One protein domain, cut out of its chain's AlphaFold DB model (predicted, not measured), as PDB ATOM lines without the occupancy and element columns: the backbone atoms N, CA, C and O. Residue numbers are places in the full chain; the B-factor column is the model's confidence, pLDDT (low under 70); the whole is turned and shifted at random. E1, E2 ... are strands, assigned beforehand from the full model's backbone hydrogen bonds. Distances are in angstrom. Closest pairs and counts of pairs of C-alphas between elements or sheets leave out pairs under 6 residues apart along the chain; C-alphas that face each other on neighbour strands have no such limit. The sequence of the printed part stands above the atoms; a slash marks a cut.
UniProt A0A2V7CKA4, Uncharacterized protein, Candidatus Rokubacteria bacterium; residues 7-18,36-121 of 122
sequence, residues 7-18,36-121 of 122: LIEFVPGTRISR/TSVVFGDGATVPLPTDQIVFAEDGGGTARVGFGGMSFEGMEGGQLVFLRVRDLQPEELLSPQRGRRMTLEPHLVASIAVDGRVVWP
ATOM      1  N   LEU A   7      43.524  26.754 -32.115       97.75
ATOM      2  CA  LEU A   7      44.235  27.973 -31.737       97.75
ATOM      3  C   LEU A   7      45.734  27.684 -31.714       97.75
ATOM      4  O   LEU A   7      46.174  26.750 -31.051       97.75
ATOM      5  N   ILE A   8      46.508  28.501 -32.423       98.06
ATOM      6  CA  ILE A   8      47.969  28.447 -32.432       98.06
ATOM      7  C   ILE A   8      48.494  29.717 -31.771       98.06
ATOM      8  O   ILE A   8      48.156  30.827 -32.188       98.06
ATOM      9  N   GLU A   9      49.331  29.549 -30.754       97.75
ATOM     10  CA  GLU A   9      50.153  30.611 -30.187       97.75
ATOM     11  C   GLU A   9      51.584  30.436 -30.695       97.75
ATOM     12  O   GLU A   9      52.189  29.373 -30.540       97.75
ATOM     13  N   PHE A  10      52.117  31.469 -31.338       97.94
ATOM     14  CA  PHE A  10      53.481  31.464 -31.859       97.94
ATOM     15  C   PHE A  10      54.483  31.814 -30.756       97.94
ATOM     16  O   PHE A  10      54.103  32.143 -29.638       97.94
ATOM     17  N   VAL A  11      55.782  31.712 -31.023       97.19
ATOM     18  CA  VAL A  11      56.791  32.133 -30.038       97.19
ATOM     19  C   VAL A  11      56.731  33.642 -29.743       97.19
ATOM     20  O   VAL A  11      56.251  34.417 -30.581       97.19
ATOM     21  N   PRO A  12      57.222  34.094 -28.574       97.19
ATOM     22  CA  PRO A  12      57.294  35.514 -28.241       97.19
ATOM     23  C   PRO A  12      58.061  36.351 -29.270       97.19
ATOM     24  O   PRO A  12      58.955  35.865 -29.961       97.19
ATOM     25  N   GLY A  13      57.730  37.638 -29.345       95.88
ATOM     26  CA  GLY A  13      58.307  38.577 -30.310       95.88
ATOM     27  C   GLY A  13      57.676  38.502 -31.702       95.88
ATOM     28  O   GLY A  13      58.158  39.165 -32.620       95.88
ATOM     29  N   THR A  14      56.605  37.723 -31.864       97.69
ATOM     30  CA  THR A  14      55.861  37.610 -33.120       97.69
ATOM     31  C   THR A  14      54.757  38.655 -33.240       97.69
ATOM     32  O   THR A  14      54.176  39.098 -32.248       97.69
ATOM     33  N   ARG A  15      54.463  39.057 -34.478       97.62
ATOM     34  CA  ARG A  15      53.405  40.013 -34.831       97.62
ATOM     35  C   ARG A  15      52.569  39.515 -35.995       97.62
ATOM     36  O   ARG A  15      53.034  38.709 -36.795       97.62
ATOM     37  N   ILE A  16      51.357  40.034 -36.125       97.44
ATOM     38  CA  ILE A  16      50.475  39.737 -37.250       97.44
ATOM     39  C   ILE A  16      50.619  40.830 -38.304       97.44
ATOM     40  O   ILE A  16      50.389  42.010 -38.048       97.44
ATOM     41  N   SER A  17      50.951  40.415 -39.522       96.38
ATOM     42  CA  SER A  17      50.919  41.259 -40.711       96.38
ATOM     43  C   SER A  17      49.717  40.889 -41.568       96.38
ATOM     44  O   SER A  17      49.425  39.709 -41.770       96.38
ATOM     45  N   ARG A  18      49.009  41.900 -42.066       94.56
ATOM     46  CA  ARG A  18      47.876  41.734 -42.979       94.56
ATOM     47  C   ARG A  18      48.146  42.536 -44.232       94.56
ATOM     48  O   ARG A  18      48.462  43.724 -44.152       94.56
ATOM     49  N   THR A  36      47.317  37.013 -44.707       95.50
ATOM     50  CA  THR A  36      47.696  37.208 -43.308       95.50
ATOM     51  C   THR A  36      48.913  36.348 -43.024       95.50
ATOM     52  O   THR A  36      48.938  35.172 -43.386       95.50
ATOM     53  N   SER A  37      49.893  36.925 -42.342       97.06
ATOM     54  CA  SER A  37      51.140  36.254 -42.000       97.06
ATOM     55  C   SER A  37      51.565  36.567 -40.571       97.06
ATOM     56  O   SER A  37      51.238  37.628 -40.034       97.06
ATOM     57  N   VAL A  38      52.346  35.671 -39.975       97.69
ATOM     58  CA  VAL A  38      53.073  35.934 -38.729       97.69
ATOM     59  C   VAL A  38      54.483  36.384 -39.071       97.69
ATOM     60  O   VAL A  38      55.163  35.721 -39.847       97.69
ATOM     61  N   VAL A  39      54.911  37.501 -38.495       97.62
ATOM     62  CA  VAL A  39      56.261  38.052 -38.625       97.62
ATOM     63  C   VAL A  39      57.016  37.791 -37.327       97.62
ATOM     64  O   VAL A  39      56.506  38.095 -36.250       97.62
ATOM     65  N   PHE A  40      58.216  37.233 -37.435       95.94
ATOM     66  CA  PHE A  40      59.093  36.883 -36.319       95.94
ATOM     67  C   PHE A  40      60.102  38.004 -36.043       95.94
ATOM     68  O   PHE A  40      60.272  38.922 -36.849       95.94
ATOM     69  N   GLY A  41      60.767  37.955 -34.884       91.31
ATOM     70  CA  GLY A  41      61.698  39.007 -34.454       91.31
ATOM     71  C   GLY A  41      62.918  39.192 -35.368       91.31
ATOM     72  O   GLY A  41      63.506  40.269 -35.389       91.31
ATOM     73  N   ASP A  42      63.270  38.170 -36.145       91.69
ATOM     74  CA  ASP A  42      64.317  38.189 -37.172       91.69
ATOM     75  C   ASP A  42      63.817  38.680 -38.548       91.69
ATOM     76  O   ASP A  42      64.596  38.778 -39.496       91.69
ATOM     77  N   GLY A  43      62.527  39.006 -38.667       92.00
ATOM     78  CA  GLY A  43      61.873  39.409 -39.911       92.00
ATOM     79  C   GLY A  43      61.393  38.243 -40.779       92.00
ATOM     80  O   GLY A  43      60.745  38.486 -41.801       92.00
ATOM     81  N   ALA A  44      61.649  36.988 -40.386       93.69
ATOM     82  CA  ALA A  44      61.072  35.834 -41.064       93.69
ATOM     83  C   ALA A  44      59.543  35.920 -41.020       93.69
ATOM     84  O   ALA A  44      58.950  36.457 -40.082       93.69
ATOM     85  N   THR A  45      58.889  35.431 -42.071       95.25
ATOM     86  CA  THR A  45      57.440  35.555 -42.223       95.25
ATOM     87  C   THR A  45      56.831  34.213 -42.593       95.25
ATOM     88  O   THR A  45      57.296  33.552 -43.518       95.25
ATOM     89  N   VAL A  46      55.763  33.832 -41.895       94.88
ATOM     90  CA  VAL A  46      54.993  32.614 -42.158       94.88
ATOM     91  C   VAL A  46      53.598  32.999 -42.653       94.88
ATOM     92  O   VAL A  46      52.825  33.559 -41.871       94.88
ATOM     93  N   PRO A  47      53.254  32.729 -43.926       94.81
ATOM     94  CA  PRO A  47      51.914  32.975 -44.445       94.81
ATOM     95  C   PRO A  47      50.913  31.974 -43.866       94.81
ATOM     96  O   PRO A  47      51.220  30.795 -43.694       94.81
ATOM     97  N   LEU A  48      49.697  32.442 -43.599       95.75
ATOM     98  CA  LEU A  48      48.625  31.641 -43.017       95.75
ATOM     99  C   LEU A  48      47.432  31.501 -43.978       95.75
ATOM    100  O   LEU A  48      47.140  32.431 -44.740       95.75
ATOM    101  N   PRO A  49      46.676  30.385 -43.909       94.94
ATOM    102  CA  PRO A  49      45.411  30.219 -44.626       94.94
ATOM    103  C   PRO A  49      44.370  31.240 -44.146       94.94
ATOM    104  O   PRO A  49      43.609  30.990 -43.214       94.94
ATOM    105  N   THR A  50      44.350  32.426 -44.752       94.81
ATOM    106  CA  THR A  50      43.583  33.567 -44.221       94.81
ATOM    107  C   THR A  50      42.080  33.332 -44.268       94.81
ATOM    108  O   THR A  50      41.359  33.738 -43.364       94.81
ATOM    109  N   ASP A  51      41.612  32.595 -45.272       93.94
ATOM    110  CA  ASP A  51      40.217  32.178 -45.397       93.94
ATOM    111  C   ASP A  51      39.747  31.231 -44.279       93.94
ATOM    112  O   ASP A  51      38.553  30.965 -44.161       93.94
ATOM    113  N   GLN A  52      40.671  30.744 -43.447       96.06
ATOM    114  CA  GLN A  52      40.396  29.879 -42.304       96.06
ATOM    115  C   GLN A  52      40.509  30.603 -40.959       96.06
ATOM    116  O   GLN A  52      40.123  30.033 -39.938       96.06
ATOM    117  N   ILE A  53      41.037  31.832 -40.939       95.88
ATOM    118  CA  ILE A  53      41.264  32.597 -39.710       95.88
ATOM    119  C   ILE A  53      39.934  33.155 -39.202       95.88
ATOM    120  O   ILE A  53      39.264  33.924 -39.888       95.88
ATOM    121  N   VAL A  54      39.580  32.808 -37.966       96.06
ATOM    122  CA  VAL A  54      38.420  33.359 -37.240       96.06
ATOM    123  C   VAL A  54      38.837  34.303 -36.113       96.06
ATOM    124  O   VAL A  54      38.018  35.057 -35.597       96.06
ATOM    125  N   PHE A  55      40.117  34.277 -35.742       95.81
ATOM    126  CA  PHE A  55      40.684  35.096 -34.683       95.81
ATOM    127  C   PHE A  55      42.169  35.353 -34.928       95.81
ATOM    128  O   PHE A  55      42.889  34.447 -35.335       95.81
ATOM    129  N   ALA A  56      42.629  36.579 -34.679       96.44
ATOM    130  CA  ALA A  56      44.018  36.969 -34.889       96.44
ATOM    131  C   ALA A  56      44.369  38.221 -34.069       96.44
ATOM    132  O   ALA A  56      43.855  39.307 -34.357       96.44
ATOM    133  N   GLU A  57      45.283  38.085 -33.111       95.81
ATOM    134  CA  GLU A  57      45.825  39.193 -32.311       95.81
ATOM    135  C   GLU A  57      47.306  38.988 -31.960       95.81
ATOM    136  O   GLU A  57      47.797  37.863 -31.939       95.81
ATOM    137  N   ASP A  58      48.007  40.072 -31.640       95.56
ATOM    138  CA  ASP A  58      49.417  40.065 -31.223       95.56
ATOM    139  C   ASP A  58      49.733  41.046 -30.076       95.56
ATOM    140  O   ASP A  58      50.895  41.264 -29.725       95.56
ATOM    141  N   GLY A  59      48.706  41.623 -29.439       87.94
ATOM    142  CA  GLY A  59      48.864  42.676 -28.426       87.94
ATOM    143  C   GLY A  59      49.643  42.261 -27.169       87.94
ATOM    144  O   GLY A  59      50.139  43.122 -26.449       87.94
ATOM    145  N   GLY A  60      49.783  40.956 -26.914       84.88
ATOM    146  CA  GLY A  60      50.538  40.401 -25.785       84.88
ATOM    147  C   GLY A  60      52.039  40.217 -26.037       84.88
ATOM    148  O   GLY A  60      52.710  39.616 -25.204       84.88
ATOM    149  N   GLY A  61      52.566  40.676 -27.178       91.00
ATOM    150  CA  GLY A  61      53.951  40.407 -27.588       91.00
ATOM    151  C   GLY A  61      54.149  39.026 -28.217       91.00
ATOM    152  O   GLY A  61      55.284  38.636 -28.484       91.00
ATOM    153  N   THR A  62      53.050  38.320 -28.474       96.00
ATOM    154  CA  THR A  62      53.002  37.016 -29.124       96.00
ATOM    155  C   THR A  62      51.787  36.972 -30.039       96.00
ATOM    156  O   THR A  62      50.686  37.326 -29.611       96.00
ATOM    157  N   ALA A  63      51.966  36.509 -31.274       98.00
ATOM    158  CA  ALA A  63      50.872  36.288 -32.206       98.00
ATOM    159  C   ALA A  63      50.048  35.051 -31.812       98.00
ATOM    160  O   ALA A  63      50.583  33.962 -31.593       98.00
ATOM    161  N   ARG A  64      48.726  35.217 -31.782       97.69
ATOM    162  CA  ARG A  64      47.736  34.158 -31.576       97.69
ATOM    163  C   ARG A  64      46.771  34.132 -32.742       97.69
ATOM    164  O   ARG A  64      46.205  35.168 -33.095       97.69
ATOM    165  N   VAL A  65      46.559  32.952 -33.317       98.06
ATOM    166  CA  VAL A  65      45.675  32.777 -34.472       98.06
ATOM    167  C   VAL A  65      44.745  31.593 -34.264       98.06
ATOM    168  O   VAL A  65      45.186  30.461 -34.071       98.06
ATOM    169  N   GLY A  66      43.445  31.873 -34.303       97.75
ATOM    170  CA  GLY A  66      42.385  30.878 -34.261       97.75
ATOM    171  C   GLY A  66      41.905  30.535 -35.666       97.75
ATOM    172  O   GLY A  66      41.619  31.430 -36.467       97.75
ATOM    173  N   PHE A  67      41.770  29.243 -35.944       97.62
ATOM    174  CA  PHE A  67      41.294  28.704 -37.208       97.62
ATOM    175  C   PHE A  67      39.964  27.971 -37.030       97.62
ATOM    176  O   PHE A  67      39.793  27.163 -36.118       97.62
ATOM    177  N   GLY A  68      39.017  28.245 -37.927       96.75
ATOM    178  CA  GLY A  68      37.672  27.665 -37.867       96.75
ATOM    179  C   GLY A  68      37.500  26.364 -38.653       96.75
ATOM    180  O   GLY A  68      36.587  25.590 -38.357       96.75
ATOM    181  N   GLY A  69      38.322  26.128 -39.678       95.94
ATOM    182  CA  GLY A  69      38.231  24.953 -40.555       95.94
ATOM    183  C   GLY A  69      39.550  24.205 -40.725       95.94
ATOM    184  O   GLY A  69      39.689  23.414 -41.658       95.94
ATOM    185  N   MET A  70      40.496  24.429 -39.810       97.62
ATOM    186  CA  MET A  70      41.754  23.690 -39.726       97.62
ATOM    187  C   MET A  70      41.731  22.730 -38.533       97.62
ATOM    188  O   MET A  70      41.120  23.018 -37.508       97.62
ATOM    189  N   SER A  71      42.433  21.614 -38.678       97.12
ATOM    190  CA  SER A  71      42.675  20.580 -37.667       97.12
ATOM    191  C   SER A  71      44.176  20.440 -37.424       97.12
ATOM    192  O   SER A  71      44.966  20.797 -38.300       97.12
ATOM    193  N   PHE A  72      44.568  19.951 -36.248       97.81
ATOM    194  CA  PHE A  72      45.952  19.593 -35.936       97.81
ATOM    195  C   PHE A  72      46.099  18.069 -35.936       97.81
ATOM    196  O   PHE A  72      45.424  17.391 -35.167       97.81
ATOM    197  N   GLU A  73      47.006  17.551 -36.764       97.19
ATOM    198  CA  GLU A  73      47.203  16.108 -36.982       97.19
ATOM    199  C   GLU A  73      48.420  15.542 -36.232       97.19
ATOM    200  O   GLU A  73      48.764  14.370 -36.377       97.19
ATOM    201  N   GLY A  74      49.096  16.365 -35.428       96.38
ATOM    202  CA  GLY A  74      50.313  15.977 -34.722       96.38
ATOM    203  C   GLY A  74      51.588  16.319 -35.490       96.38
ATOM    204  O   GLY A  74      51.640  17.281 -36.263       96.38
ATOM    205  N   MET A  75      52.645  15.547 -35.230       96.62
ATOM    206  CA  MET A  75      53.940  15.701 -35.892       96.62
ATOM    207  C   MET A  75      54.158  14.641 -36.968       96.62
ATOM    208  O   MET A  75      54.013  13.447 -36.716       96.62
ATOM    209  N   GLU A  76      54.615  15.075 -38.138       97.31
ATOM    210  CA  GLU A  76      55.032  14.212 -39.243       97.31
ATOM    211  C   GLU A  76      56.351  14.748 -39.808       97.31
ATOM    212  O   GLU A  76      56.471  15.941 -40.086       97.31
ATOM    213  N   GLY A  77      57.369  13.895 -39.947       94.69
ATOM    214  CA  GLY A  77      58.659  14.307 -40.519       94.69
ATOM    215  C   GLY A  77      59.355  15.453 -39.769       94.69
ATOM    216  O   GLY A  77      60.078  16.229 -40.383       94.69
ATOM    217  N   GLY A  78      59.117  15.588 -38.458       95.94
ATOM    218  CA  GLY A  78      59.671  16.672 -37.635       95.94
ATOM    219  C   GLY A  78      58.931  18.009 -37.748       95.94
ATOM    220  O   GLY A  78      59.388  18.999 -37.185       95.94
ATOM    221  N   GLN A  79      57.792  18.051 -38.441       97.69
ATOM    222  CA  GLN A  79      56.960  19.243 -38.586       97.69
ATOM    223  C   GLN A  79      55.602  19.046 -37.914       97.69
ATOM    224  O   GLN A  79      55.045  17.952 -37.939       97.69
ATOM    225  N   LEU A  80      55.048  20.119 -37.356       98.19
ATOM    226  CA  LEU A  80      53.654  20.185 -36.923       98.19
ATOM    227  C   LEU A  80      52.761  20.256 -38.161       98.19
ATOM    228  O   LEU A  80      52.998  21.088 -39.037       98.19
ATOM    229  N   VAL A  81      51.743  19.403 -38.238       98.06
ATOM    230  CA  VAL A  81      50.882  19.273 -39.418       98.06
ATOM    231  C   VAL A  81      49.470  19.736 -39.115       98.06
ATOM    232  O   VAL A  81      48.858  19.320 -38.134       98.06
ATOM    233  N   PHE A  82      48.931  20.547 -40.021       98.19
ATOM    234  CA  PHE A  82      47.564  21.037 -39.960       98.19
ATOM    235  C   PHE A  82      46.847  20.793 -41.281       98.19
ATOM    236  O   PHE A  82      47.382  21.102 -42.353       98.19
ATOM    237  N   LEU A  83      45.620  20.282 -41.215       97.62
ATOM    238  CA  LEU A  83      44.805  20.001 -42.393       97.62
ATOM    239  C   LEU A  83      43.535  20.840 -42.409       97.62
ATOM    240  O   LEU A  83      42.856  21.005 -41.394       97.62
ATOM    241  N   ARG A  84      43.191  21.332 -43.596       97.12
ATOM    242  CA  ARG A  84      41.894  21.941 -43.871       97.12
ATOM    243  C   ARG A  84      40.834  20.845 -43.909       97.12
ATOM    244  O   ARG A  84      40.876  19.979 -44.780       97.12
ATOM    245  N   VAL A  85      39.868  20.925 -43.003       96.25
ATOM    246  CA  VAL A  85      38.753  19.969 -42.889       96.25
ATOM    247  C   VAL A  85      37.435  20.532 -43.411       96.25
ATOM    248  O   VAL A  85      36.519  19.770 -43.705       96.25
ATOM    249  N   ARG A  86      37.330  21.859 -43.560       94.62
ATOM    250  CA  ARG A  86      36.185  22.527 -44.192       94.62
ATOM    251  C   ARG A  86      36.556  23.910 -44.711       94.62
ATOM    252  O   ARG A  86      37.512  24.523 -44.247       94.62
ATOM    253  N   ASP A  87      35.753  24.414 -45.635       94.81
ATOM    254  CA  ASP A  87      35.783  25.817 -46.038       94.81
ATOM    255  C   ASP A  87      34.845  26.645 -45.140       94.81
ATOM    256  O   ASP A  87      33.799  26.156 -44.708       94.81
ATOM    257  N   LEU A  88      35.233  27.886 -44.825       93.94
ATOM    258  CA  LEU A  88      34.428  28.802 -43.996       93.94
ATOM    259  C   LEU A  88      33.628  29.820 -44.815       93.94
ATOM    260  O   LEU A  88      32.760  30.499 -44.272       93.94
ATOM    261  N   GLN A  89      33.946  29.951 -46.100       90.25
ATOM    262  CA  GLN A  89      33.342  30.907 -47.021       90.25
ATOM    263  C   GLN A  89      32.778  30.167 -48.242       90.25
ATOM    264  O   GLN A  89      33.241  29.064 -48.544       90.25
ATOM    265  N   PRO A  90      31.818  30.769 -48.960       89.25
ATOM    266  CA  PRO A  90      31.376  30.279 -50.262       89.25
ATOM    267  C   PRO A  90      32.536  30.137 -51.254       89.25
ATOM    268  O   PRO A  90      33.497  30.912 -51.217       89.25
ATOM    269  N   GLU A  91      32.436  29.169 -52.164       88.19
ATOM    270  CA  GLU A  91      33.491  28.840 -53.129       88.19
ATOM    271  C   GLU A  91      33.859  30.028 -54.034       88.19
ATOM    272  O   GLU A  91      35.019  30.198 -54.406       88.19
ATOM    273  N   GLU A  92      32.908  30.910 -54.330       86.94
ATOM    274  CA  GLU A  92      33.089  32.102 -55.165       86.94
ATOM    275  C   GLU A  92      34.002  33.156 -54.517       86.94
ATOM    276  O   GLU A  92      34.539  34.027 -55.205       86.94
ATOM    277  N   LEU A  93      34.192  33.085 -53.195       85.12
ATOM    278  CA  LEU A  93      35.071  33.980 -52.436       85.12
ATOM    279  C   LEU A  93      36.448  33.369 -52.164       85.12
ATOM    280  O   LEU A  93      37.329  34.053 -51.640       85.12
ATOM    281  N   LEU A  94      36.643  32.094 -52.496       86.50
ATOM    282  CA  LEU A  94      37.846  31.343 -52.174       86.50
ATOM    283  C   LEU A  94      38.753  31.188 -53.384       86.50
ATOM    284  O   LEU A  94      38.295  30.950 -54.495       86.50
ATOM    285  N   SER A  95      40.063  31.233 -53.142       85.62
ATOM    286  CA  SER A  95      41.035  30.875 -54.172       85.62
ATOM    287  C   SER A  95      40.882  29.403 -54.582       85.62
ATOM    288  O   SER A  95      40.854  28.522 -53.713       85.62
ATOM    289  N   PRO A  96      40.839  29.076 -55.886       85.75
ATOM    290  CA  PRO A  96      40.860  27.687 -56.338       85.75
ATOM    291  C   PRO A  96      42.155  26.968 -55.932       85.75
ATOM    292  O   PRO A  96      42.146  25.763 -55.698       85.75
ATOM    293  N   GLN A  97      43.260  27.708 -55.789       83.31
ATOM    294  CA  GLN A  97      44.578  27.191 -55.401       83.31
ATOM    295  C   GLN A  97      44.799  27.172 -53.878       83.31
ATOM    296  O   GLN A  97      45.934  27.064 -53.414       83.31
ATOM    297  N   ARG A  98      43.735  27.276 -53.074       89.31
ATOM    298  CA  ARG A  98      43.840  27.301 -51.610       89.31
ATOM    299  C   ARG A  98      44.459  26.018 -51.043       89.31
ATOM    300  O   ARG A  98      44.074  24.899 -51.389       89.31
ATOM    301  N   GLY A  99      45.416  26.193 -50.134       87.38
ATOM    302  CA  GLY A  99      46.156  25.095 -49.515       87.38
ATOM    303  C   GLY A  99      45.279  24.219 -48.615       87.38
ATOM    304  O   GLY A  99      44.502  24.719 -47.799       87.38
ATOM    305  N   ARG A 100      45.434  22.895 -48.744       93.69
ATOM    306  CA  ARG A 100      44.766  21.891 -47.889       93.69
ATOM    307  C   ARG A 100      45.598  21.463 -46.684       93.69
ATOM    308  O   ARG A 100      45.051  20.923 -45.732       93.69
ATOM    309  N   ARG A 101      46.909  21.688 -46.743       95.62
ATOM    310  CA  ARG A 101      47.876  21.302 -45.721       95.62
ATOM    311  C   ARG A 101      48.770  22.490 -45.411       95.62
ATOM    312  O   ARG A 101      49.240  23.157 -46.328       95.62
ATOM    313  N   MET A 102      48.993  22.724 -44.129       96.25
ATOM    314  CA  MET A 102      49.971  23.665 -43.606       96.25
ATOM    315  C   MET A 102      50.903  22.884 -42.690       96.25
ATOM    316  O   MET A 102      50.441  22.054 -41.907       96.25
ATOM    317  N   THR A 103      52.203  23.132 -42.790       97.12
ATOM    318  CA  THR A 103      53.179  22.591 -41.848       97.12
ATOM    319  C   THR A 103      53.957  23.723 -41.204       97.12
ATOM    320  O   THR A 103      54.206  24.748 -41.838       97.12
ATOM    321  N   LEU A 104      54.295  23.557 -39.929       97.31
ATOM    322  CA  LEU A 104      55.105  24.505 -39.170       97.31
ATOM    323  C   LEU A 104      56.257  23.766 -38.506       97.31
ATOM    324  O   LEU A 104      56.098  22.642 -38.028       97.31
ATOM    325  N   GLU A 105      57.416  24.409 -38.441       96.44
ATOM    326  CA  GLU A 105      58.493  23.896 -37.605       96.44
ATOM    327  C   GLU A 105      58.130  24.063 -36.121       96.44
ATOM    328  O   GLU A 105      57.649  25.133 -35.734       96.44
ATOM    329  N   PRO A 106      58.366  23.046 -35.268       97.25
ATOM    330  CA  PRO A 106      57.964  23.090 -33.864       97.25
ATOM    331  C   PRO A 106      58.488  24.304 -33.095       97.25
ATOM    332  O   PRO A 106      57.784  24.844 -32.249       97.25
ATOM    333  N   HIS A 107      59.697  24.767 -33.421       95.62
ATOM    334  CA  HIS A 107      60.344  25.886 -32.737       95.62
ATOM    335  C   HIS A 107      59.660  27.246 -32.983       95.62
ATOM    336  O   HIS A 107      59.974  28.212 -32.294       95.62
ATOM    337  N   LEU A 108      58.745  27.337 -33.955       96.69
ATOM    338  CA  LEU A 108      57.986  28.553 -34.262       96.69
ATOM    339  C   LEU A 108      56.715  28.690 -33.410       96.69
ATOM    340  O   LEU A 108      56.118  29.768 -33.361       96.69
ATOM    341  N   VAL A 109      56.287  27.605 -32.757       97.56
ATOM    342  CA  VAL A 109      54.997  27.489 -32.071       97.56
ATOM    343  C   VAL A 109      55.218  27.330 -30.571       97.56
ATOM    344  O   VAL A 109      55.879  26.394 -30.131       97.56
ATOM    345  N   ALA A 110      54.634  28.227 -29.779       97.44
ATOM    346  CA  ALA A 110      54.659  28.143 -28.322       97.44
ATOM    347  C   ALA A 110      53.604  27.170 -27.793       97.44
ATOM    348  O   ALA A 110      53.893  26.397 -26.884       97.44
ATOM    349  N   SER A 111      52.391  27.185 -28.357       97.75
ATOM    350  CA  SER A 111      51.358  26.210 -28.009       97.75
ATOM    351  C   SER A 111      50.318  26.006 -29.109       97.75
ATOM    352  O   SER A 111      50.102  26.864 -29.968       97.75
ATOM    353  N   ILE A 112      49.663  24.846 -29.072       98.12
ATOM    354  CA  ILE A 112      48.485  24.539 -29.887       98.12
ATOM    355  C   ILE A 112      47.378  24.088 -28.950       98.12
ATOM    356  O   ILE A 112      47.581  23.171 -28.151       98.12
ATOM    357  N   ALA A 113      46.201  24.691 -29.086       97.19
ATOM    358  CA  ALA A 113      44.987  24.236 -28.431       97.19
ATOM    359  C   ALA A 113      43.934  23.795 -29.452       97.19
ATOM    360  O   ALA A 113      43.711  24.469 -30.456       97.19
ATOM    361  N   VAL A 114      43.275  22.671 -29.170       96.19
ATOM    362  CA  VAL A 114      42.139  22.139 -29.935       96.19
ATOM    363  C   VAL A 114      40.929  22.132 -29.016       96.19
ATOM    364  O   VAL A 114      41.004  21.593 -27.908       96.19
ATOM    365  N   ASP A 115      39.848  22.789 -29.437       94.00
ATOM    366  CA  ASP A 115      38.631  22.979 -28.633       94.00
ATOM    367  C   ASP A 115      38.941  23.457 -27.197       94.00
ATOM    368  O   ASP A 115      38.468  22.919 -26.192       94.00
ATOM    369  N   GLY A 116      39.840  24.444 -27.097       93.12
ATOM    370  CA  GLY A 116      40.273  25.046 -25.834       93.12
ATOM    371  C   GLY A 116      41.241  24.206 -24.985       93.12
ATOM    372  O   GLY A 116      41.668  24.674 -23.928       93.12
ATOM    373  N   ARG A 117      41.625  22.997 -25.415       94.25
ATOM    374  CA  ARG A 117      42.588  22.136 -24.708       94.25
ATOM    375  C   ARG A 117      43.961  22.218 -25.351       94.25
ATOM    376  O   ARG A 117      44.091  21.909 -26.530       94.25
ATOM    377  N   VAL A 118      44.982  22.586 -24.580       95.94
ATOM    378  CA  VAL A 118      46.373  22.573 -25.055       95.94
ATOM    379  C   VAL A 118      46.802  21.128 -25.319       95.94
ATOM    380  O   VAL A 118      46.725  20.282 -24.433       95.94
ATOM    381  N   VAL A 119      47.225  20.862 -26.551       96.44
ATOM    382  CA  VAL A 119      47.690  19.550 -27.033       96.44
ATOM    383  C   VAL A 119      49.163  19.567 -27.447       96.44
ATOM    384  O   VAL A 119      49.735  18.515 -27.718       96.44
ATOM    385  N   TRP A 120      49.774  20.752 -27.495       96.44
ATOM    386  CA  TRP A 120      51.193  20.956 -27.771       96.44
ATOM    387  C   TRP A 120      51.704  22.198 -27.023       96.44
ATOM    388  O   TRP A 120      50.990  23.209 -27.037       96.44
ATOM    389  N   PRO A 121      52.924  22.183 -26.455       89.88
ATOM    390  CA  PRO A 121      53.793  21.014 -26.254       89.88
ATOM    391  C   PRO A 121      53.221  20.064 -25.182       89.88
ATOM    392  O   PRO A 121      52.489  20.515 -24.302       89.88
TER     393      PRO A 121
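AT A GLANCE: This is residues 7 to 18 and 36 to 121 of the 122 residues of an uncharacterized protein of Candidatus Rokubacteria bacterium (UniProt A0A2V7CKA4). Look for a flattened, loosely closed barrel of strands: one wall is the five-stranded sheet of E5, E6, E1, E10 and E11, and across the inside from it two three-stranded sheets, E2 E3 E4 and E7 E8 E9, follow one another to make the other wall, with gaps where the sheets come near each other. A long loop, residues 85 to 100, extends from one end of this body. The printed part has 98 residues with eleven named strands, E1 to E11 in order along the chain, and no named helix; the class is all strand. The orders are E5 - E6 - E1 - E10 - E11, E2 - E3 - E4 and E7 - E8 - E9, all antiparallel. The whole is compact, with a radius of gyration of the C-alphas of 13.0 A and spans of 36 by 28 by 25 A.

IN THESE COORDINATES: Find C-alpha 7 at (44.235, 27.973, -31.737); from there E1 runs through residues 7 to 10. E2 follows at residues 15 to 18, just before the cut, and E3 begins just after it at residues 36 to 39. Read on to E4 at residues 45 to 48, E5 at residues 53 to 57, 10.9 A from first to last C-alpha, and E6 at residues 64 to 67. At C-alpha 70, (41.754, 23.690, -39.726), begins E7, residues 70 to 76, the longest strand by residues, 16.3 A from first to last C-alpha. E8, residues 79 to 84, measures 16.2 A. After the long loop come E9, residues 101 to 104, and E10, residues 109 to 114, which measures 14.1 A. E11, residues 117 to 120, ends at C-alpha 120, (51.193, 20.956, -27.771).

HOW THE PARTS SIT: Begin with E1, an inner strand of the five-stranded sheet. It is antiparallel to E10 at 175 degrees between directions, where N 7 and O 113 are 2.8 A apart, and to E6 at 149 degrees, where N 8 and O 65 are 2.9 A apart; these pairs are within hydrogen-bond range, as are those named below. E6 forms a hairpin with the edge strand E5, with N 66 and O 55 at 2.8 A. E10 forms a hairpin with the other edge strand, E11, with N 114 and O 117 at 2.9 A. This sheet is only just strongly twisted, its C-alphas lying up to 4.2 A off the best plane. Look next at E3, the inner strand of its sheet: it is antiparallel to E2, with N 37 and O 17 at 2.9 A, and forms a hairpin with E4, with N 48 and O 36 at 2.8 A. The closest C-alphas of E2 and E5 are those of Ile 16 and Glu 57, 6.8 A apart. E7, E8 and E9 form a meander, each strand the antiparallel neighbour of the one before; N 73 and O 81 are 2.9 A apart, and N 82 and O 102 are 2.8 A apart. The closest C-alphas of E7 and E10 are those of Phe 72 and Val 114, at 7.6 A. E4 and E9 are apart, but only just, at 8.1 A.

THE WHOLE: The two C-alphas farthest apart are those of Glu 92 and Pro 121, 37.2 A. Residues 19 to 35 are not printed, and C-alphas 18 and 36 stand 4.5 A apart across that cut. Of the links printed whole, E8 to E9 is long, with 16 residues, and E5 to E6 is short but not tight; the others are tight. The mean pLDDT of the printed part is 94.9, and no printed residue is under 70.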